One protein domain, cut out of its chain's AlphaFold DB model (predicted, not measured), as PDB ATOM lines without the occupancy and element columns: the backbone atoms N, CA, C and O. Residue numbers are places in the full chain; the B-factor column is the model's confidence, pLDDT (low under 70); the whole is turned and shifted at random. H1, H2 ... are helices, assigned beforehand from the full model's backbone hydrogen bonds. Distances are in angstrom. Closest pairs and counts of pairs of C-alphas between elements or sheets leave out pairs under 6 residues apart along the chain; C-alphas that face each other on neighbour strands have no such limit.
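Overview. This is residues 6 to 159 of the 166 residues of an uncharacterized protein of bacterium (UniProt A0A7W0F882). One long helix, H9, runs through the middle of the domain with shorter helices around it. H1 and H5 lie along its first half, the hairpin of H2 and H3 along its last half, and H8 along another side; H6 and H7 make a corner farther out. The printed part has 154 residues with nine named helices, H1 to H9 in chain order, and no named strand: all helix. It is compact, with a radius of gyration of the C-alphas of 15.3 A and spans of 44 by 31 by 28 A.

Along the chain. H1, residues 6 to 18, begins at C-alpha 6 (154.354, 134.033, 128.654). H2 is residues 24 to 32, H3 36 to 44, H4 48 to 51 and H5 61 to 75, 21.0 A long. H6 is residues 86 to 95, H7 99 to 107 and H8 111 to 124, 20.2 A long. H9, residues 133 to 159, spans 38.7 A and ends at C-alpha 159 (191.072, 145.637, 101.389).

Arrangement. H9 is the hub, touching five helices. H1, H5 and H9 form an up-and-down bundle, each running against the one before. The closest C-alphas of H5 and H9, Ile 61 and Met 146, are 6.5 A apart. H8 and H9, a hairpin, touch at Arg 122 and Tyr 137, their closest C-alphas, 5.4 A apart. H3 touches H9 with residues 152 to 157 of H9 alone; the closest C-alphas, Phe 36 and Lys 156, are 4.8 A apart. H3 and H4 touch only at the corner, and only just, with 3 pairs of C-alphas within 8 A. H6 and H9 are near each other; H7 and H9 are apart. Every O i to N i+4 pair is within hydrogen-bond range in each helix but H4, too short for one.

Size, cuts and confidence. C-alphas 6 and 159, the farthest apart, are 47.2 A apart. The printed part has no cut and no long link. Residues 77 to 85 and 127 to 132 have pLDDT under 70.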
ATOM      1  N   GLY A   6     153.713 134.237 129.957       71.56
ATOM      2  CA  GLY A   6     154.354 134.033 128.654       71.56
ATOM      3  C   GLY A   6     155.098 135.277 128.167       71.56
ATOM      4  O   GLY A   6     156.282 135.189 127.847       71.56
ATOM      5  N   ALA A   7     154.463 136.450 128.230       70.25
ATOM      6  CA  ALA A   7     155.084 137.720 127.857       70.25
ATOM      7  C   ALA A   7     156.310 138.047 128.728       70.25
ATOM      8  O   ALA A   7     157.330 138.520 128.227       70.25
ATOM      9  N   VAL A   8     156.251 137.751 130.032       74.31
ATOM     10  CA  VAL A   8     157.393 137.947 130.944       74.31
ATOM     11  C   VAL A   8     158.560 137.023 130.585       74.31
ATOM     12  O   VAL A   8     159.707 137.472 130.546       74.31
ATOM     13  N   PHE A   9     158.281 135.749 130.293       77.00
ATOM     14  CA  PHE A   9     159.297 134.784 129.872       77.00
ATOM     15  C   PHE A   9     159.953 135.188 128.543       77.00
ATOM     16  O   PHE A   9     161.183 135.230 128.459       77.00
ATOM     17  N   ALA A  10     159.153 135.568 127.544       78.94
ATOM     18  CA  ALA A  10     159.631 136.025 126.241       78.94
ATOM     19  C   ALA A  10     160.560 137.241 126.362       78.94
ATOM     20  O   ALA A  10     161.667 137.254 125.818       78.94
ATOM     21  N   VAL A  11     160.157 138.244 127.151       79.25
ATOM     22  CA  VAL A  11     161.004 139.407 127.435       79.25
ATOM     23  C   VAL A  11     162.293 138.973 128.134       79.25
ATOM     24  O   VAL A  11     163.361 139.441 127.754       79.25
ATOM     25  N   GLY A  12     162.236 138.053 129.101       83.25
ATOM     26  CA  GLY A  12     163.424 137.518 129.775       83.25
ATOM     27  C   GLY A  12     164.450 136.913 128.809       83.25
ATOM     28  O   GLY A  12     165.635 137.248 128.884       83.25
ATOM     29  N   VAL A  13     163.997 136.090 127.859       85.25
ATOM     30  CA  VAL A  13     164.852 135.504 126.812       85.25
ATOM     31  C   VAL A  13     165.463 136.596 125.933       85.25
ATOM     32  O   VAL A  13     166.681 136.635 125.756       85.25
ATOM     33  N   ALA A  14     164.656 137.536 125.438       83.69
ATOM     34  CA  ALA A  14     165.164 138.622 124.603       83.69
ATOM     35  C   ALA A  14     166.173 139.514 125.345       83.69
ATOM     36  O   ALA A  14     167.176 139.928 124.766       83.69
ATOM     37  N   ARG A  15     165.973 139.766 126.645       85.75
ATOM     38  CA  ARG A  15     166.934 140.504 127.482       85.75
ATOM     39  C   ARG A  15     168.252 139.755 127.661       85.75
ATOM     40  O   ARG A  15     169.300 140.395 127.705       85.75
ATOM     41  N   ALA A  16     168.231 138.427 127.739       88.31
ATOM     42  CA  ALA A  16     169.465 137.645 127.744       88.31
ATOM     43  C   ALA A  16     170.224 137.810 126.416       88.31
ATOM     44  O   ALA A  16     171.432 138.046 126.424       88.31
ATOM     45  N   LEU A  17     169.518 137.784 125.283       88.94
ATOM     46  CA  LEU A  17     170.113 138.018 123.960       88.94
ATOM     47  C   LEU A  17     170.613 139.454 123.778       88.94
ATOM     48  O   LEU A  17     171.601 139.678 123.086       88.94
ATOM     49  N   GLU A  18     170.000 140.426 124.452       89.81
ATOM     50  CA  GLU A  18     170.445 141.822 124.463       89.81
ATOM     51  C   GLU A  18     171.905 141.977 124.929       89.81
ATOM     52  O   GLU A  18     172.588 142.914 124.522       89.81
ATOM     53  N   THR A  19     172.416 141.040 125.736       90.25
ATOM     54  CA  THR A  19     173.825 141.021 126.173       90.25
ATOM     55  C   THR A  19     174.820 140.769 125.034       90.25
ATOM     56  O   THR A  19     176.016 141.016 125.191       90.25
ATOM     57  N   LEU A  20     174.335 140.310 123.877       92.81
ATOM     58  CA  LEU A  20     175.111 140.145 122.653       92.81
ATOM     59  C   LEU A  20     175.210 141.444 121.840       92.81
ATOM     60  O   LEU A  20     175.938 141.482 120.853       92.81
ATOM     61  N   LEU A  21     174.482 142.507 122.190       94.56
ATOM     62  CA  LEU A  21     174.568 143.757 121.440       94.56
ATOM     63  C   LEU A  21     175.912 144.448 121.674       94.56
ATOM     64  O   LEU A  21     176.327 144.696 122.808       94.56
ATOM     65  N   LEU A  22     176.571 144.796 120.576       95.56
ATOM     66  CA  LEU A  22     177.708 145.703 120.565       95.56
ATOM     67  C   LEU A  22     177.225 147.131 120.810       95.56
ATOM     68  O   LEU A  22     176.177 147.536 120.317       95.56
ATOM     69  N   SER A  23     177.991 147.936 121.544       94.75
ATOM     70  CA  SER A  23     177.658 149.359 121.629       94.75
ATOM     71  C   SER A  23     177.892 150.051 120.274       94.75
ATOM     72  O   SER A  23     178.760 149.616 119.506       94.75
ATOM     73  N   PRO A  24     177.203 151.171 119.975       95.56
ATOM     74  CA  PRO A  24     177.530 151.989 118.807       95.56
ATOM     75  C   PRO A  24     179.017 152.379 118.762       95.56
ATOM     76  O   PRO A  24     179.619 152.418 117.691       95.56
ATOM     77  N   GLN A  25     179.643 152.603 119.925       95.81
ATOM     78  CA  GLN A  25     181.073 152.893 120.031       95.81
ATOM     79  C   GLN A  25     181.945 151.703 119.608       95.81
ATOM     80  O   GLN A  25     182.921 151.911 118.890       95.81
ATOM     81  N   ASP A  26     181.592 150.472 119.992       96.44
ATOM     82  CA  ASP A  26     182.319 149.267 119.569       96.44
ATOM     83  C   ASP A  26     182.251 149.094 118.042       96.44
ATOM     84  O   ASP A  26     183.266 148.831 117.398       96.44
ATOM     85  N   LEU A  27     181.073 149.300 117.442       96.56
ATOM     86  CA  LEU A  27     180.894 149.205 115.990       96.56
ATOM     87  C   LEU A  27     181.656 150.306 115.240       96.56
ATOM     88  O   LEU A  27     182.303 150.022 114.231       96.56
ATOM     89  N   ARG A  28     181.650 151.546 115.750       96.12
ATOM     90  CA  ARG A  28     182.462 152.646 115.197       96.12
ATOM     91  C   ARG A  28     183.959 152.351 115.322       96.12
ATOM     92  O   ARG A  28     184.700 152.587 114.371       96.12
ATOM     93  N   ALA A  29     184.410 151.807 116.451       96.50
ATOM     94  CA  ALA A  29     185.806 151.418 116.644       96.50
ATOM     95  C   ALA A  29     186.225 150.303 115.670       96.50
ATOM     96  O   ALA A  29     187.277 150.407 115.042       96.50
ATOM     97  N   ALA A  30     185.384 149.281 115.478       96.38
ATOM     98  CA  ALA A  30     185.634 148.214 114.510       96.38
ATOM     99  C   ALA A  30     185.655 148.737 113.063       96.38
ATOM    100  O   ALA A  30     186.536 148.375 112.281       96.38
ATOM    101  N   PHE A  31     184.730 149.633 112.707       95.19
ATOM    102  CA  PHE A  31     184.695 150.279 111.394       95.19
ATOM    103  C   PHE A  31     185.962 151.112 111.125       95.19
ATOM    104  O   PHE A  31     186.554 151.025 110.046       95.19
ATOM    105  N   ASN A  32     186.426 151.862 112.127       94.94
ATOM    106  CA  ASN A  32     187.612 152.718 112.041       94.94
ATOM    107  C   ASN A  32     188.943 151.975 112.239       94.94
ATOM    108  O   ASN A  32     190.004 152.584 112.109       94.94
ATOM    109  N   ALA A  33     188.921 150.672 112.528       95.31
ATOM    110  CA  ALA A  33     190.139 149.886 112.669       95.31
ATOM    111  C   ALA A  33     190.982 149.913 111.382       95.31
ATOM    112  O   ALA A  33     190.455 149.916 110.264       95.31
ATOM    113  N   LYS A  34     192.312 149.919 111.533       89.88
ATOM    114  CA  LYS A  34     193.259 150.043 110.411       89.88
ATOM    115  C   LYS A  34     193.152 148.888 109.410       89.88
ATOM    116  O   LYS A  34     193.282 149.103 108.206       89.88
ATOM    117  N   ASP A  35     192.926 147.680 109.906       90.88
ATOM    118  CA  ASP A  35     192.906 146.446 109.128       90.88
ATOM    119  C   ASP A  35     191.867 145.449 109.669       90.88
ATOM    120  O   ASP A  35     191.140 145.726 110.629       90.88
ATOM    121  N   PHE A  36     191.769 144.296 109.001       92.56
ATOM    122  CA  PHE A  36     190.846 143.224 109.363       92.56
ATOM    123  C   PHE A  36     191.100 142.691 110.780       92.56
ATOM    124  O   PHE A  36     190.151 142.561 111.549       92.56
ATOM    125  N   HIS A  37     192.359 142.465 111.166       92.50
ATOM    126  CA  HIS A  37     192.699 141.971 112.502       92.50
ATOM    127  C   HIS A  37     192.296 142.954 113.606       92.50
ATOM    128  O   HIS A  37     191.766 142.529 114.631       92.50
ATOM    129  N   GLY A  38     192.474 144.259 113.388       93.94
ATOM    130  CA  GLY A  38     192.014 145.291 114.313       93.94
ATOM    131  C   GLY A  38     190.493 145.289 114.482       93.94
ATOM    132  O   GLY A  38     190.002 145.346 115.609       93.94
ATOM    133  N   ALA A  39     189.740 145.158 113.385       95.25
ATOM    134  CA  ALA A  39     188.280 145.061 113.449       95.25
ATOM    135  C   ALA A  39     187.834 143.789 114.192       95.25
ATOM    136  O   ALA A  39     186.972 143.851 115.069       95.25
ATOM    137  N   VAL A  40     188.458 142.645 113.892       94.00
ATOM    138  CA  VAL A  40     188.195 141.364 114.563       94.00
ATOM    139  C   VAL A  40     188.491 141.451 116.057       94.00
ATOM    140  O   VAL A  40     187.672 141.000 116.854       94.00
ATOM    141  N   ALA A  41     189.609 142.060 116.458       94.00
ATOM    142  CA  ALA A  41     189.985 142.199 117.862       94.00
ATOM    143  C   ALA A  41     188.937 142.986 118.668       94.00
ATOM    144  O   ALA A  41     188.557 142.561 119.761       94.00
ATOM    145  N   VAL A  42     188.414 144.086 118.110       95.25
ATOM    146  CA  VAL A  42     187.336 144.864 118.743       95.25
ATOM    147  C   VAL A  42     186.085 144.002 118.917       95.25
ATOM    148  O   VAL A  42     185.567 143.885 120.026       95.25
ATOM    149  N   ILE A  43     185.625 143.342 117.853       95.06
ATOM    150  CA  ILE A  43     184.371 142.576 117.866       95.06
ATOM    151  C   ILE A  43     184.474 141.318 118.747       95.06
ATOM    152  O   ILE A  43     183.585 141.066 119.561       95.06
ATOM    153  N   LYS A  44     185.571 140.553 118.660       93.31
ATOM    154  CA  LYS A  44     185.808 139.329 119.457       93.31
ATOM    155  C   LYS A  44     186.082 139.588 120.936       93.31
ATOM    156  O   LYS A  44     185.947 138.668 121.744       93.31
ATOM    157  N   SER A  45     186.394 140.828 121.320       91.31
ATOM    158  CA  SER A  45     186.443 141.217 122.735       91.31
ATOM    159  C   SER A  45     185.069 141.142 123.420       91.31
ATOM    160  O   SER A  45     184.987 141.094 124.650       91.31
ATOM    161  N   ARG A  46     183.982 141.099 122.636       93.12
ATOM    162  CA  ARG A  46     182.595 141.061 123.110       93.12
ATOM    163  C   ARG A  46     181.973 139.668 122.946       93.12
ATOM    164  O   ARG A  46     182.414 138.907 122.082       93.12
ATOM    165  N   PRO A  47     180.935 139.319 123.736       92.56
ATOM    166  CA  PRO A  47     180.281 138.009 123.665       92.56
ATOM    167  C   PRO A  47     179.828 137.620 122.254       92.56
ATOM    168  O   PRO A  47     180.094 136.503 121.822       92.56
ATOM    169  N   PHE A  48     179.237 138.559 121.510       92.25
ATOM    170  CA  PHE A  48     178.813 138.336 120.129       92.25
ATOM    171  C   PHE A  48     179.954 137.920 119.202       92.25
ATOM    172  O   PHE A  48     179.796 136.989 118.423       92.25
ATOM    173  N   GLY A  49     181.131 138.541 119.301       89.44
ATOM    174  CA  GLY A  49     182.231 138.210 118.399       89.44
ATOM    175  C   GLY A  49     182.751 136.779 118.554       89.44
ATOM    176  O   GLY A  49     183.298 136.226 117.604       89.44
ATOM    177  N   ARG A  50     182.538 136.146 119.715       88.12
ATOM    178  CA  ARG A  50     182.902 134.736 119.957       88.12
ATOM    179  C   ARG A  50     182.022 133.750 119.193       88.12
ATOM    180  O   ARG A  50     182.390 132.590 119.077       88.12
ATOM    181  N   LEU A  51     180.883 134.217 118.695       88.38
ATOM    182  CA  LEU A  51     179.981 133.442 117.859       88.38
ATOM    183  C   LEU A  51     180.477 133.371 116.403       88.38
ATOM    184  O   LEU A  51     180.104 132.460 115.675       88.38
ATOM    185  N   LEU A  52     181.336 134.298 115.974       90.62
ATOM    186  CA  LEU A  52     181.732 134.442 114.572       90.62
ATOM    187  C   LEU A  52     182.788 133.411 114.146       90.62
ATOM    188  O   LEU A  52     183.798 133.219 114.829       90.62
ATOM    189  N   ASP A  53     182.593 132.833 112.961       91.12
ATOM    190  CA  ASP A  53     183.485 131.842 112.351       91.12
ATOM    191  C   ASP A  53     184.201 132.421 111.121       91.12
ATOM    192  O   ASP A  53     183.635 132.517 110.036       91.12
ATOM    193  N   GLU A  54     185.477 132.779 111.269       86.94
ATOM    194  CA  GLU A  54     186.288 133.382 110.198       86.94
ATOM    195  C   GLU A  54     186.542 132.464 108.992       86.94
ATOM    196  O   GLU A  54     186.912 132.965 107.923       86.94
ATOM    197  N   ALA A  55     186.334 131.150 109.135       87.38
ATOM    198  CA  ALA A  55     186.446 130.207 108.026       87.38
ATOM    199  C   ALA A  55     185.250 130.301 107.064       87.38
ATOM    200  O   ALA A  55     185.357 129.931 105.893       87.38
ATOM    201  N   LYS A  56     184.107 130.821 107.529       89.19
ATOM    202  CA  LYS A  56     182.893 130.988 106.726       89.19
ATOM    203  C   LYS A  56     182.946 132.288 105.925       89.19
ATOM    204  O   LYS A  56     183.423 133.321 106.390       89.19
ATOM    205  N   LYS A  57     182.377 132.267 104.716       85.88
ATOM    206  CA  LYS A  57     182.334 133.427 103.801       85.88
ATOM    207  C   LYS A  57     181.618 134.645 104.402       85.88
ATOM    208  O   LYS A  57     181.970 135.780 104.098       85.88
ATOM    209  N   ASP A  58     180.594 134.409 105.209       87.12
ATOM    210  CA  ASP A  58     179.784 135.420 105.889       87.12
ATOM    211  C   ASP A  58     180.065 135.479 107.396       87.12
ATOM    212  O   ASP A  58     179.292 136.075 108.141       87.12
ATOM    213  N   PHE A  59     181.159 134.863 107.843       92.06
ATOM    214  CA  PHE A  59     181.550 134.784 109.246       92.06
ATOM    215  C   PHE A  59     180.575 133.992 110.138       92.06
ATOM    216  O   PHE A  59     180.544 134.193 111.352       92.06
ATOM    217  N   GLY A  60     179.753 133.116 109.541       89.44
ATOM    218  CA  GLY A  60     178.729 132.324 110.231       89.44
ATOM    219  C   GLY A  60     177.435 133.097 110.506       89.44
ATOM    220  O   GLY A  60     176.503 132.552 111.088       89.44
ATOM    221  N   ILE A  61     177.351 134.364 110.088       89.75
ATOM    222  CA  ILE A  61     176.260 135.281 110.447       89.75
ATOM    223  C   ILE A  61     174.898 134.811 109.919       89.75
ATOM    224  O   ILE A  61     173.902 134.961 110.622       89.75
ATOM    225  N   GLY A  62     174.830 134.219 108.725       85.62
ATOM    226  CA  GLY A  62     173.579 133.706 108.165       85.62
ATOM    227  C   GLY A  62     172.959 132.591 109.010       85.62
ATOM    228  O   GLY A  62     171.755 132.615 109.261       85.62
ATOM    229  N   GLU A  63     173.778 131.660 109.514       85.81
ATOM    230  CA  GLU A  63     173.322 130.592 110.419       85.81
ATOM    231  C   GLU A  63     172.741 131.186 111.718       85.81
ATOM    232  O   GLU A  63     171.676 130.761 112.170       85.81
ATOM    233  N   TYR A  64     173.371 132.232 112.267       86.25
ATOM    234  CA  TYR A  64     172.862 132.932 113.453       86.25
ATOM    235  C   TYR A  64     171.563 133.686 113.206       86.25
ATOM    236  O   TYR A  64     170.668 133.626 114.047       86.25
ATOM    237  N   VAL A  65     171.437 134.389 112.075       85.88
ATOM    238  CA  VAL A  65     170.198 135.100 111.734       85.88
ATOM    239  C   VAL A  65     169.030 134.119 111.704       85.88
ATOM    240  O   VAL A  65     168.024 134.374 112.352       85.88
ATOM    241  N   LEU A  66     169.180 132.974 111.034       84.06
ATOM    242  CA  LEU A  66     168.127 131.957 110.958       84.06
ATOM    243  C   LEU A  66     167.769 131.385 112.336       84.06
ATOM    244  O   LEU A  66     166.587 131.273 112.670       84.06
ATOM    245  N   ALA A  67     168.777 131.048 113.146       84.88
ATOM    246  CA  ALA A  67     168.565 130.494 114.480       84.88
ATOM    247  C   ALA A  67     167.829 131.479 115.404       84.88
ATOM    248  O   ALA A  67     166.879 131.094 116.087       84.88
ATOM    249  N   TYR A  68     168.233 132.752 115.403       85.19
ATOM    250  CA  TYR A  68     167.611 133.763 116.252       85.19
ATOM    251  C   TYR A  68     166.262 134.244 115.718       85.19
ATOM    252  O   TYR A  68     165.362 134.412 116.531       85.19
ATOM    253  N   SER A  69     166.063 134.378 114.401       80.50
ATOM    254  CA  SER A  69     164.730 134.642 113.833       80.50
ATOM    255  C   SER A  69     163.726 133.584 114.290       80.50
ATOM    256  O   SER A  69     162.638 133.926 114.744       80.50
ATOM    257  N   LYS A  70     164.105 132.296 114.236       82.06
ATOM    258  CA  LYS A  70     163.258 131.200 114.721       82.06
ATOM    259  C   LYS A  70     162.935 131.354 116.208       82.06
ATOM    260  O   LYS A  70     161.766 131.302 116.573       82.06
ATOM    261  N   LEU A  71     163.949 131.586 117.043       83.94
ATOM    262  CA  LEU A  71     163.761 131.775 118.482       83.94
ATOM    263  C   LEU A  71     162.837 132.961 118.791       83.94
ATOM    264  O   LEU A  71     161.950 132.841 119.628       83.94
ATOM    265  N   PHE A  72     163.025 134.096 118.116       82.81
ATOM    266  CA  PHE A  72     162.183 135.275 118.293       82.81
ATOM    267  C   PHE A  72     160.734 135.000 117.865       82.81
ATOM    268  O   PHE A  72     159.814 135.372 118.590       82.81
ATOM    269  N   SER A  73     160.515 134.294 116.753       78.88
ATOM    270  CA  SER A  73     159.170 133.896 116.317       78.88
ATOM    271  C   SER A  73     158.494 132.923 117.288       78.88
ATOM    272  O   SER A  73     157.291 133.015 117.492       78.88
ATOM    273  N   GLU A  74     159.250 132.021 117.923       79.50
ATOM    274  CA  GLU A  74     158.726 131.088 118.936       79.50
ATOM    275  C   GLU A  74     158.291 131.788 120.232       79.50
ATOM    276  O   GLU A  74     157.373 131.315 120.901       79.50
ATOM    277  N   ILE A  75     158.945 132.893 120.603       76.50
ATOM    278  CA  ILE A  75     158.634 133.647 121.830       76.50
ATOM    279  C   ILE A  75     157.683 134.834 121.599       76.50
ATOM    280  O   ILE A  75     157.295 135.486 122.567       76.50
ATOM    281  N   SER A  76     157.325 135.142 120.349       74.38
ATOM    282  CA  SER A  76     156.323 136.161 120.011       74.38
ATOM    283  C   SER A  76     154.909 135.587 120.092       74.38
ATOM    284  O   SER A  76     154.662 134.439 119.730       74.38
ATOM    285  N   GLU A  77     153.967 136.403 120.570       67.12
ATOM    286  CA  GLU A  77     152.552 136.035 120.662       67.12
ATOM    287  C   GLU A  77     151.831 136.222 119.308       67.12
ATOM    288  O   GLU A  77     150.840 135.539 119.050       67.12
ATOM    289  N   SER A  78     152.333 137.097 118.424       65.50
ATOM    290  CA  SER A  78     151.795 137.340 117.073       65.50
ATOM    291  C   SER A  78     152.418 136.479 115.965       65.50
ATOM    292  O   SER A  78     151.887 136.437 114.854       65.50
ATOM    293  N   GLY A  79     153.483 135.729 116.264       54.31
ATOM    294  CA  GLY A  79     153.943 134.611 115.437       54.31
ATOM    295  C   GLY A  79     154.767 134.970 114.198       54.31
ATOM    296  O   GLY A  79     154.861 134.143 113.291       54.31
ATOM    297  N   GLY A  80     155.401 136.145 114.129       58.97
ATOM    298  CA  GLY A  80     156.291 136.432 113.002       58.97
ATOM    299  C   GLY A  80     157.298 137.553 113.219       58.97
ATOM    300  O   GLY A  80     156.936 138.723 113.246       58.97
ATOM    301  N   PHE A  81     158.583 137.197 113.241       67.31
ATOM    302  CA  PHE A  81     159.670 138.109 112.885       67.31
ATOM    303  C   PHE A  81     160.249 137.731 111.521       67.31
ATOM    304  O   PHE A  81     160.220 136.567 111.120       67.31
ATOM    305  N   PHE A  82     160.793 138.717 110.808       68.00
ATOM    306  CA  PHE A  82     161.401 138.507 109.495       68.00
ATOM    307  C   PHE A  82     162.584 137.526 109.546       68.00
ATOM    308  O   PHE A  82     163.341 137.472 110.528       68.00
ATOM    309  N   THR A  83     162.762 136.767 108.464       62.16
ATOM    310  CA  THR A  83     163.819 135.768 108.337       62.16
ATOM    311  C   THR A  83     164.862 136.193 107.301       62.16
ATOM    312  O   THR A  83     164.605 136.411 106.131       62.16
ATOM    313  N   GLY A  84     166.118 136.301 107.723       62.34
ATOM    314  CA  GLY A  84     167.249 136.218 106.794       62.34
ATOM    315  C   GLY A  84     167.683 137.504 106.086       62.34
ATOM    316  O   GLY A  84     168.848 137.872 106.235       62.34
ATOM    317  N   ASP A  85     166.826 138.175 105.313       67.56
ATOM    318  CA  ASP A  85     167.288 139.190 104.351       67.56
ATOM    319  C   ASP A  85     166.644 140.585 104.464       67.56
ATOM    320  O   ASP A  85     165.672 140.821 105.182       67.56
ATOM    321  N   THR A  86     167.254 141.555 103.770       72.38
ATOM    322  CA  THR A  86     166.836 142.964 103.789       72.38
ATOM    323  C   THR A  86     165.437 143.170 103.201       72.38
ATOM    324  O   THR A  86     164.739 144.090 103.622       72.38
ATOM    325  N   SER A  87     165.010 142.344 102.239       77.31
ATOM    326  CA  SER A  87     163.662 142.425 101.663       77.31
ATOM    327  C   SER A  87     162.598 141.978 102.656       77.31
ATOM    328  O   SER A  87     161.589 142.664 102.807       77.31
ATOM    329  N   GLU A  88     162.831 140.881 103.375       77.06
ATOM    330  CA  GLU A  88     161.937 140.426 104.436       77.06
ATOM    331  C   GLU A  88     161.892 141.416 105.603       77.06
ATOM    332  O   GLU A  88     160.820 141.667 106.153       77.06
ATOM    333  N   PHE A  89     163.024 142.043 105.937       79.25
ATOM    334  CA  PHE A  89     163.072 143.123 106.921       79.25
ATOM    335  C   PHE A  89     162.188 144.313 106.522       79.25
ATOM    336  O   PHE A  89     161.358 144.757 107.314       79.25
ATOM    337  N   LEU A  90     162.332 144.820 105.294       80.06
ATOM    338  CA  LEU A  90     161.532 145.949 104.807       80.06
ATOM    339  C   LEU A  90     160.042 145.606 104.757       80.06
ATOM    340  O   LEU A  90     159.222 146.383 105.241       80.06
ATOM    341  N   LYS A  91     159.708 144.418 104.247       83.62
ATOM    342  CA  LYS A  91     158.332 143.923 104.198       83.62
ATOM    343  C   LYS A  91     157.716 143.837 105.596       83.62
ATOM    344  O   LYS A  91     156.602 144.307 105.793       83.62
ATOM    345  N   PHE A  92     158.460 143.330 106.580       83.06
ATOM    346  CA  PHE A  92     158.018 143.299 107.974       83.06
ATOM    347  C   PHE A  92     157.720 144.702 108.519       83.06
ATOM    348  O   PHE A  92     156.687 144.899 109.159       83.06
ATOM    349  N   LEU A  93     158.582 145.688 108.249       83.81
ATOM    350  CA  LEU A  93     158.348 147.066 108.692       83.81
ATOM    351  C   LEU A  93     157.098 147.683 108.047       83.81
ATOM    352  O   LEU A  93     156.364 148.414 108.717       83.81
ATOM    353  N   GLU A  94     156.858 147.401 106.765       85.56
ATOM    354  CA  GLU A  94     155.688 147.876 106.019       85.56
ATOM    355  C   GLU A  94     154.392 147.230 106.527       85.56
ATOM    356  O   GLU A  94     153.447 147.942 106.874       85.56
ATOM    357  N   GLU A  95     154.360 145.901 106.650       85.31
ATOM    358  CA  GLU A  95     153.185 145.140 107.099       85.31
ATOM    359  C   GLU A  95     152.784 145.482 108.541       85.31
ATOM    360  O   GLU A  95     151.597 145.556 108.857       85.31
ATOM    361  N   ASN A  96     153.761 145.788 109.402       78.12
ATOM    362  CA  ASN A  96     153.530 146.158 110.804       78.12
ATOM    363  C   ASN A  96     153.422 147.675 111.031       78.12
ATOM    364  O   ASN A  96     153.449 148.146 112.173       78.12
ATOM    365  N   SER A  97     153.294 148.465 109.955       83.81
ATOM    366  CA  SER A  97     153.115 149.923 110.011       83.81
ATOM    367  C   SER A  97     154.177 150.644 110.857       83.81
ATOM    368  O   SER A  97     153.890 151.636 111.537       83.81
ATOM    369  N   ARG A  98     155.434 150.181 110.813       85.81
ATOM    370  CA  ARG A  98     156.570 150.763 111.550       85.81
ATOM    371  C   ARG A  98     157.106 152.020 110.856       85.81
ATOM    372  O   ARG A  98     158.294 152.148 110.562       85.81
ATOM    373  N   ASN A  99     156.215 152.985 110.625       87.56
ATOM    374  CA  ASN A  99     156.470 154.216 109.869       87.56
ATOM    375  C   ASN A  99     157.616 155.054 110.446       87.56
ATOM    376  O   ASN A  99     158.366 155.675 109.697       87.56
ATOM    377  N   GLU A 100     157.782 155.047 111.768       88.12
ATOM    378  CA  GLU A 100     158.902 155.724 112.422       88.12
ATOM    379  C   GLU A 100     160.252 155.125 111.999       88.12
ATOM    380  O   GLU A 100     161.189 155.861 111.692       88.12
ATOM    381  N   ILE A 101     160.344 153.796 111.929       88.19
ATOM    382  CA  ILE A 101     161.571 153.081 111.560       88.19
ATOM    383  C   ILE A 101     161.843 153.249 110.066       88.19
ATOM    384  O   ILE A 101     162.955 153.601 109.681       88.19
ATOM    385  N   LEU A 102     160.810 153.095 109.230       88.31
ATOM    386  CA  LEU A 102     160.896 153.354 107.790       88.31
ATOM    387  C   LEU A 102     161.340 154.792 107.495       88.31
ATOM    388  O   LEU A 102     162.132 155.026 106.583       88.31
ATOM    389  N   SER A 103     160.857 155.768 108.269       90.88
ATOM    390  CA  SER A 103     161.300 157.154 108.139       90.88
ATOM    391  C   SER A 103     162.748 157.328 108.591       90.88
ATOM    392  O   SER A 103     163.517 157.989 107.897       90.88
ATOM    393  N   ALA A 104     163.144 156.720 109.711       90.69
ATOM    394  CA  ALA A 104     164.519 156.767 110.195       90.69
ATOM    395  C   ALA A 104     165.507 156.167 109.179       90.69
ATOM    396  O   ALA A 104     166.565 156.751 108.962       90.69
ATOM    397  N   MET A 105     165.152 155.081 108.480       88.00
ATOM    398  CA  MET A 105     165.982 154.515 107.404       88.00
ATOM    399  C   MET A 105     166.215 155.493 106.243       88.00
ATOM    400  O   MET A 105     167.254 155.437 105.591       88.00
ATOM    401  N   LYS A 106     165.263 156.397 105.972       87.75
ATOM    402  CA  LYS A 106     165.406 157.441 104.942       87.75
ATOM    403  C   LYS A 106     166.242 158.624 105.431       87.75
ATOM    404  O   LYS A 106     166.937 159.248 104.636       87.75
ATOM    405  N   THR A 107     166.163 158.943 106.721       92.19
ATOM    406  CA  THR A 107     166.886 160.062 107.339       92.19
ATOM    407  C   THR A 107     168.351 159.722 107.619       92.19
ATOM    408  O   THR A 107     169.231 160.537 107.350       92.19
ATOM    409  N   TYR A 108     168.628 158.527 108.141       90.56
ATOM    410  CA  TYR A 108     169.972 158.078 108.497       90.56
ATOM    411  C   TYR A 108     170.581 157.254 107.360       90.56
ATOM    412  O   TYR A 108     170.441 156.036 107.304       90.56
ATOM    413  N   THR A 109     171.290 157.923 106.451       82.69
ATOM    414  CA  THR A 109     171.935 157.276 105.292       82.69
ATOM    415  C   THR A 109     173.135 156.404 105.671       82.69
ATOM    416  O   THR A 109     173.506 155.498 104.927       82.69
ATOM    417  N   SER A 110     173.741 156.657 106.832       89.94
ATOM    418  CA  SER A 110     174.802 155.837 107.410       89.94
ATOM    419  C   SER A 110     174.202 154.641 108.161       89.94
ATOM    420  O   SER A 110     173.464 154.838 109.132       89.94
ATOM    421  N   PRO A 111     174.570 153.393 107.805       90.31
ATOM    422  CA  PRO A 111     174.111 152.203 108.519       90.31
ATOM    423  C   PRO A 111     174.451 152.199 110.020       90.31
ATOM    424  O   PRO A 111     173.712 151.615 110.810       90.31
ATOM    425  N   LEU A 112     175.550 152.852 110.423       93.00
ATOM    426  CA  LEU A 112     175.940 152.995 111.832       93.00
ATOM    427  C   LEU A 112     175.057 154.000 112.579       93.00
ATOM    428  O   LEU A 112     174.726 153.768 113.737       93.00
ATOM    429  N   ASP A 113     174.655 155.091 111.926       92.56
ATOM    430  CA  ASP A 113     173.802 156.103 112.558       92.56
ATOM    431  C   ASP A 113     172.369 155.574 112.717       92.56
ATOM    432  O   ASP A 113     171.738 155.783 113.752       92.56
ATOM    433  N   PHE A 114     171.883 154.787 111.750       93.38
ATOM    434  CA  PHE A 114     170.612 154.076 111.900       93.38
ATOM    435  C   PHE A 114     170.653 153.041 113.036       93.38
ATOM    436  O   PHE A 114     169.693 152.906 113.794       93.38
ATOM    437  N   TYR A 115     171.777 152.338 113.210       94.56
ATOM    438  CA  TYR A 115     171.950 151.447 114.357       94.56
ATOM    439  C   TYR A 115     171.892 152.194 115.691       94.56
ATOM    440  O   TYR A 115     171.269 151.717 116.636       94.56
ATOM    441  N   GLU A 116     172.511 153.371 115.774       95.06
ATOM    442  CA  GLU A 116     172.466 154.210 116.972       95.06
ATOM    443  C   GLU A 116     171.037 154.668 117.297       95.06
ATOM    444  O   GLU A 116     170.634 154.649 118.462       95.06
ATOM    445  N   PHE A 117     170.234 154.972 116.274       94.56
ATOM    446  CA  PHE A 117     168.799 155.204 116.434       94.56
ATOM    447  C   PHE A 117     168.075 153.978 117.023       94.56
ATOM    448  O   PHE A 117     167.350 154.118 118.012       94.56
ATOM    449  N   LEU A 118     168.295 152.773 116.475       92.75
ATOM    450  CA  LEU A 118     167.694 151.537 117.000       92.75
ATOM    451  C   LEU A 118     168.127 151.257 118.447       92.75
ATOM    452  O   LEU A 118     167.295 150.906 119.285       92.75
ATOM    453  N   ASP A 119     169.410 151.446 118.762       93.06
ATOM    454  CA  ASP A 119     169.958 151.282 120.110       93.06
ATOM    455  C   ASP A 119     169.333 152.272 121.104       93.06
ATOM    456  O   ASP A 119     168.973 151.881 122.219       93.06
ATOM    457  N   GLY A 120     169.136 153.528 120.690       92.19
ATOM    458  CA  GLY A 120     168.417 154.542 121.460       92.19
ATOM    459  C   GLY A 120     166.982 154.113 121.762       92.19
ATOM    460  O   GLY A 120     166.599 154.011 122.930       92.19
ATOM    461  N   LYS A 121     166.219 153.733 120.729       90.88
ATOM    462  CA  LYS A 121     164.842 153.244 120.894       90.88
ATOM    463  C   LYS A 121     164.760 152.038 121.816       90.88
ATOM    464  O   LYS A 121     163.916 151.996 122.706       90.88
ATOM    465  N   ARG A 122     165.667 151.077 121.665       89.88
ATOM    466  CA  ARG A 122     165.750 149.903 122.537       89.88
ATOM    467  C   ARG A 122     166.021 150.291 123.997       89.88
ATOM    468  O   ARG A 122     165.412 149.717 124.904       89.88
ATOM    469  N   LYS A 123     166.916 151.255 124.252       89.19
ATOM    470  CA  LYS A 123     167.218 151.764 125.605       89.19
ATOM    471  C   LYS A 123     166.015 152.455 126.241       89.19
ATOM    472  O   LYS A 123     165.746 152.176 127.404       89.19
ATOM    473  N   ASP A 124     165.243 153.233 125.487       87.94
ATOM    474  CA  ASP A 124     164.011 153.885 125.974       87.94
ATOM    475  C   ASP A 124     162.914 152.884 126.373       87.94
ATOM    476  O   ASP A 124     161.972 153.195 127.113       87.94
ATOM    477  N   ARG A 125     163.027 151.652 125.870       81.19
ATOM    478  CA  ARG A 125     162.159 150.523 126.203       81.19
ATOM    479  C   ARG A 125     162.738 149.644 127.323       81.19
ATOM    480  O   ARG A 125     162.105 148.662 127.715       81.19
ATOM    481  N   ARG A 126     163.928 149.939 127.868       75.00
ATOM    482  CA  ARG A 126     164.454 149.249 129.065       75.00
ATOM    483  C   ARG A 126     163.585 149.588 130.277       75.00
ATOM    484  O   ARG A 126     163.238 150.740 130.497       75.00
ATOM    485  N   GLY A 127     163.216 148.571 131.053       66.44
ATOM    486  CA  GLY A 127     162.378 148.724 132.252       66.44
ATOM    487  C   GLY A 127     160.867 148.718 131.997       66.44
ATOM    488  O   GLY A 127     160.102 148.682 132.956       66.44
ATOM    489  N   LYS A 128     160.424 148.689 130.734       69.38
ATOM    490  CA  LYS A 128     159.016 148.465 130.382       69.38
ATOM    491  C   LYS A 128     158.776 146.962 130.204       69.38
ATOM    492  O   LYS A 128     159.535 146.305 129.492       69.38
ATOM    493  N   ILE A 129     157.738 146.432 130.856       60.41
ATOM    494  CA  ILE A 129     157.271 145.033 130.719       60.41
ATOM    495  C   ILE A 129     156.207 144.949 129.608       60.41
ATOM    496  O   ILE A 129     155.249 144.189 129.691       60.41
ATOM    497  N   GLU A 130     156.321 145.791 128.583       59.69
ATOM    498  CA  GLU A 130     155.355 145.822 127.487       59.69
ATOM    499  C   GLU A 130     155.883 144.949 126.348       59.69
ATOM    500  O   GLU A 130     156.984 145.170 125.838       59.69
ATOM    501  N   GLY A 131     155.119 143.888 126.066       69.50
ATOM    502  CA  GLY A 131     155.421 142.825 125.111       69.50
ATOM    503  C   GLY A 131     155.536 143.299 123.663       69.50
ATOM    504  O   GLY A 131     155.292 144.460 123.362       69.50
ATOM    505  N   GLU A 132     155.955 142.369 122.804       69.56
ATOM    506  CA  GLU A 132     156.198 142.462 121.350       69.56
ATOM    507  C   GLU A 132     157.078 143.620 120.857       69.56
ATOM    508  O   GLU A 132     158.121 143.353 120.272       69.56
ATOM    509  N   ASP A 133     156.773 144.879 121.164       76.38
ATOM    510  CA  ASP A 133     157.585 146.037 120.779       76.38
ATOM    511  C   ASP A 133     159.015 145.934 121.341       76.38
ATOM    512  O   ASP A 133     159.995 146.191 120.643       76.38
ATOM    513  N   VAL A 134     159.174 145.519 122.606       81.31
ATOM    514  CA  VAL A 134     160.509 145.294 123.199       81.31
ATOM    515  C   VAL A 134     161.259 144.186 122.457       81.31
ATOM    516  O   VAL A 134     162.458 144.329 122.210       81.31
ATOM    517  N   LEU A 135     160.566 143.096 122.114       84.06
ATOM    518  CA  LEU A 135     161.147 141.972 121.380       84.06
ATOM    519  C   LEU A 135     161.596 142.431 119.990       84.06
ATOM    520  O   LEU A 135     162.725 142.153 119.595       84.06
ATOM    521  N   GLU A 136     160.759 143.214 119.312       84.56
ATOM    522  CA  GLU A 136     161.025 143.775 117.994       84.56
ATOM    523  C   GLU A 136     162.272 144.657 117.996       84.56
ATOM    524  O   GLU A 136     163.187 144.413 117.216       84.56
ATOM    525  N   TYR A 137     162.380 145.637 118.898       87.50
ATOM    526  CA  TYR A 137     163.562 146.510 118.940       87.50
ATOM    527  C   TYR A 137     164.847 145.762 119.305       87.50
ATOM    528  O   TYR A 137     165.914 146.102 118.790       87.50
ATOM    529  N   ILE A 138     164.775 144.748 120.175       88.81
ATOM    530  CA  ILE A 138     165.939 143.906 120.477       88.81
ATOM    531  C   ILE A 138     166.328 143.097 119.236       88.81
ATOM    532  O   ILE A 138     167.504 143.095 118.870       88.81
ATOM    533  N   TRP A 139     165.365 142.463 118.564       88.44
ATOM    534  CA  TRP A 139     165.625 141.688 117.357       88.44
ATOM    535  C   TRP A 139     166.179 142.553 116.223       88.44
ATOM    536  O   TRP A 139     167.220 142.225 115.662       88.44
ATOM    537  N   MET A 140     165.562 143.701 115.931       89.25
ATOM    538  CA  MET A 140     166.038 144.629 114.903       89.25
ATOM    539  C   MET A 140     167.461 145.107 115.189       89.25
ATOM    540  O   MET A 140     168.286 145.142 114.279       89.25
ATOM    541  N   ALA A 141     167.785 145.421 116.447       92.06
ATOM    542  CA  ALA A 141     169.145 145.787 116.822       92.06
ATOM    543  C   ALA A 141     170.120 144.612 116.631       92.06
ATOM    544  O   ALA A 141     171.197 144.803 116.067       92.06
ATOM    545  N   LEU A 142     169.751 143.395 117.051       91.31
ATOM    546  CA  LEU A 142     170.574 142.193 116.874       91.31
ATOM    547  C   LEU A 142     170.824 141.904 115.391       91.31
ATOM    548  O   LEU A 142     171.961 141.674 114.985       91.31
ATOM    549  N   TRP A 143     169.779 141.956 114.573       91.12
ATOM    550  CA  TRP A 143     169.880 141.730 113.141       91.12
ATOM    551  C   TRP A 143     170.729 142.796 112.451       91.12
ATOM    552  O   TRP A 143     171.644 142.478 111.688       91.12
ATOM    553  N   TRP A 144     170.501 144.068 112.773       92.44
ATOM    554  CA  TRP A 144     171.227 145.160 112.141       92.44
ATOM    555  C   TRP A 144     172.713 145.166 112.516       92.44
ATOM    556  O   TRP A 144     173.558 145.342 111.636       92.44
ATOM    557  N   GLN A 145     173.073 144.891 113.781       94.00
ATOM    558  CA  GLN A 145     174.493 144.731 114.138       94.00
ATOM    559  C   GLN A 145     175.141 143.575 113.373       94.00
ATOM    560  O   GLN A 145     176.292 143.694 112.959       94.00
ATOM    561  N   MET A 146     174.416 142.471 113.152       92.19
ATOM    562  CA  MET A 146     174.932 141.316 112.421       92.19
ATOM    563  C   MET A 146     175.260 141.713 110.980       92.19
ATOM    564  O   MET A 146     176.349 141.412 110.487       92.19
ATOM    565  N   MET A 147     174.376 142.471 110.326       90.50
ATOM    566  CA  MET A 147     174.634 142.992 108.981       90.50
ATOM    567  C   MET A 147     175.809 143.974 108.955       90.50
ATOM    568  O   MET A 147     176.675 143.868 108.085       90.50
ATOM    569  N   LEU A 148     175.903 144.875 109.936       93.69
ATOM    570  CA  LEU A 148     177.024 145.810 110.054       93.69
ATOM    571  C   LEU A 148     178.364 145.098 110.231       93.69
ATOM    572  O   LEU A 148     179.325 145.421 109.534       93.69
ATOM    573  N   VAL A 149     178.441 144.114 111.127       95.06
ATOM    574  CA  VAL A 149     179.676 143.360 111.363       95.06
ATOM    575  C   VAL A 149     180.083 142.590 110.113       95.06
ATOM    576  O   VAL A 149     181.251 142.645 109.726       95.06
ATOM    577  N   ARG A 150     179.123 141.963 109.418       92.81
ATOM    578  CA  ARG A 150     179.372 141.323 108.120       92.81
ATOM    579  C   ARG A 150     179.973 142.312 107.120       92.81
ATOM    580  O   ARG A 150     180.989 142.005 106.503       92.81
ATOM    581  N   MET A 151     179.375 143.495 106.973       92.69
ATOM    582  CA  MET A 151     179.860 144.533 106.056       92.69
ATOM    583  C   MET A 151     181.273 145.006 106.413       92.69
ATOM    584  O   MET A 151     182.129 145.081 105.529       92.69
ATOM    585  N   ILE A 152     181.535 145.283 107.695       93.88
ATOM    586  CA  ILE A 152     182.856 145.699 108.187       93.88
ATOM    587  C   ILE A 152     183.894 144.629 107.846       93.88
ATOM    588  O   ILE A 152     184.921 144.934 107.242       93.88
ATOM    589  N   PHE A 153     183.624 143.371 108.188       93.94
ATOM    590  CA  PHE A 153     184.568 142.281 107.980       93.94
ATOM    591  C   PHE A 153     184.830 142.001 106.499       93.94
ATOM    592  O   PHE A 153     185.996 141.890 106.119       93.94
ATOM    593  N   ILE A 154     183.796 141.963 105.648       91.69
ATOM    594  CA  ILE A 154     183.969 141.802 104.193       91.69
ATOM    595  C   ILE A 154     184.822 142.944 103.633       91.69
ATOM    596  O   ILE A 154     185.818 142.683 102.960       91.69
ATOM    597  N   SER A 155     184.475 144.197 103.946       91.12
ATOM    598  CA  SER A 155     185.191 145.370 103.437       91.12
ATOM    599  C   SER A 155     186.664 145.370 103.860       91.12
ATOM    600  O   SER A 155     187.556 145.590 103.039       91.12
ATOM    601  N   LYS A 156     186.952 145.080 105.135       91.38
ATOM    602  CA  LYS A 156     188.329 145.054 105.650       91.38
ATOM    603  C   LYS A 156     189.132 143.875 105.102       91.38
ATOM    604  O   LYS A 156     190.311 144.062 104.813       91.38
ATOM    605  N   LYS A 157     188.515 142.700 104.938       89.12
ATOM    606  CA  LYS A 157     189.169 141.510 104.373       89.12
ATOM    607  C   LYS A 157     189.522 141.720 102.902       89.12
ATOM    608  O   LYS A 157     190.680 141.562 102.542       89.12
ATOM    609  N   GLN A 158     188.585 142.223 102.097       85.88
ATOM    610  CA  GLN A 158     188.845 142.574 100.696       85.88
ATOM    611  C   GLN A 158     189.984 143.595 100.565       85.88
ATOM    612  O   GLN A 158     190.896 143.401  99.770       85.88
ATOM    613  N   ASN A 159     189.987 144.650 101.386       78.50
ATOM    614  CA  ASN A 159     191.072 145.637 101.389       78.50
ATOM    615  C   ASN A 159     192.440 145.048 101.769       78.50
ATOM    616  O   ASN A 159     193.465 145.572 101.332       78.50
TER     617      ASN A 159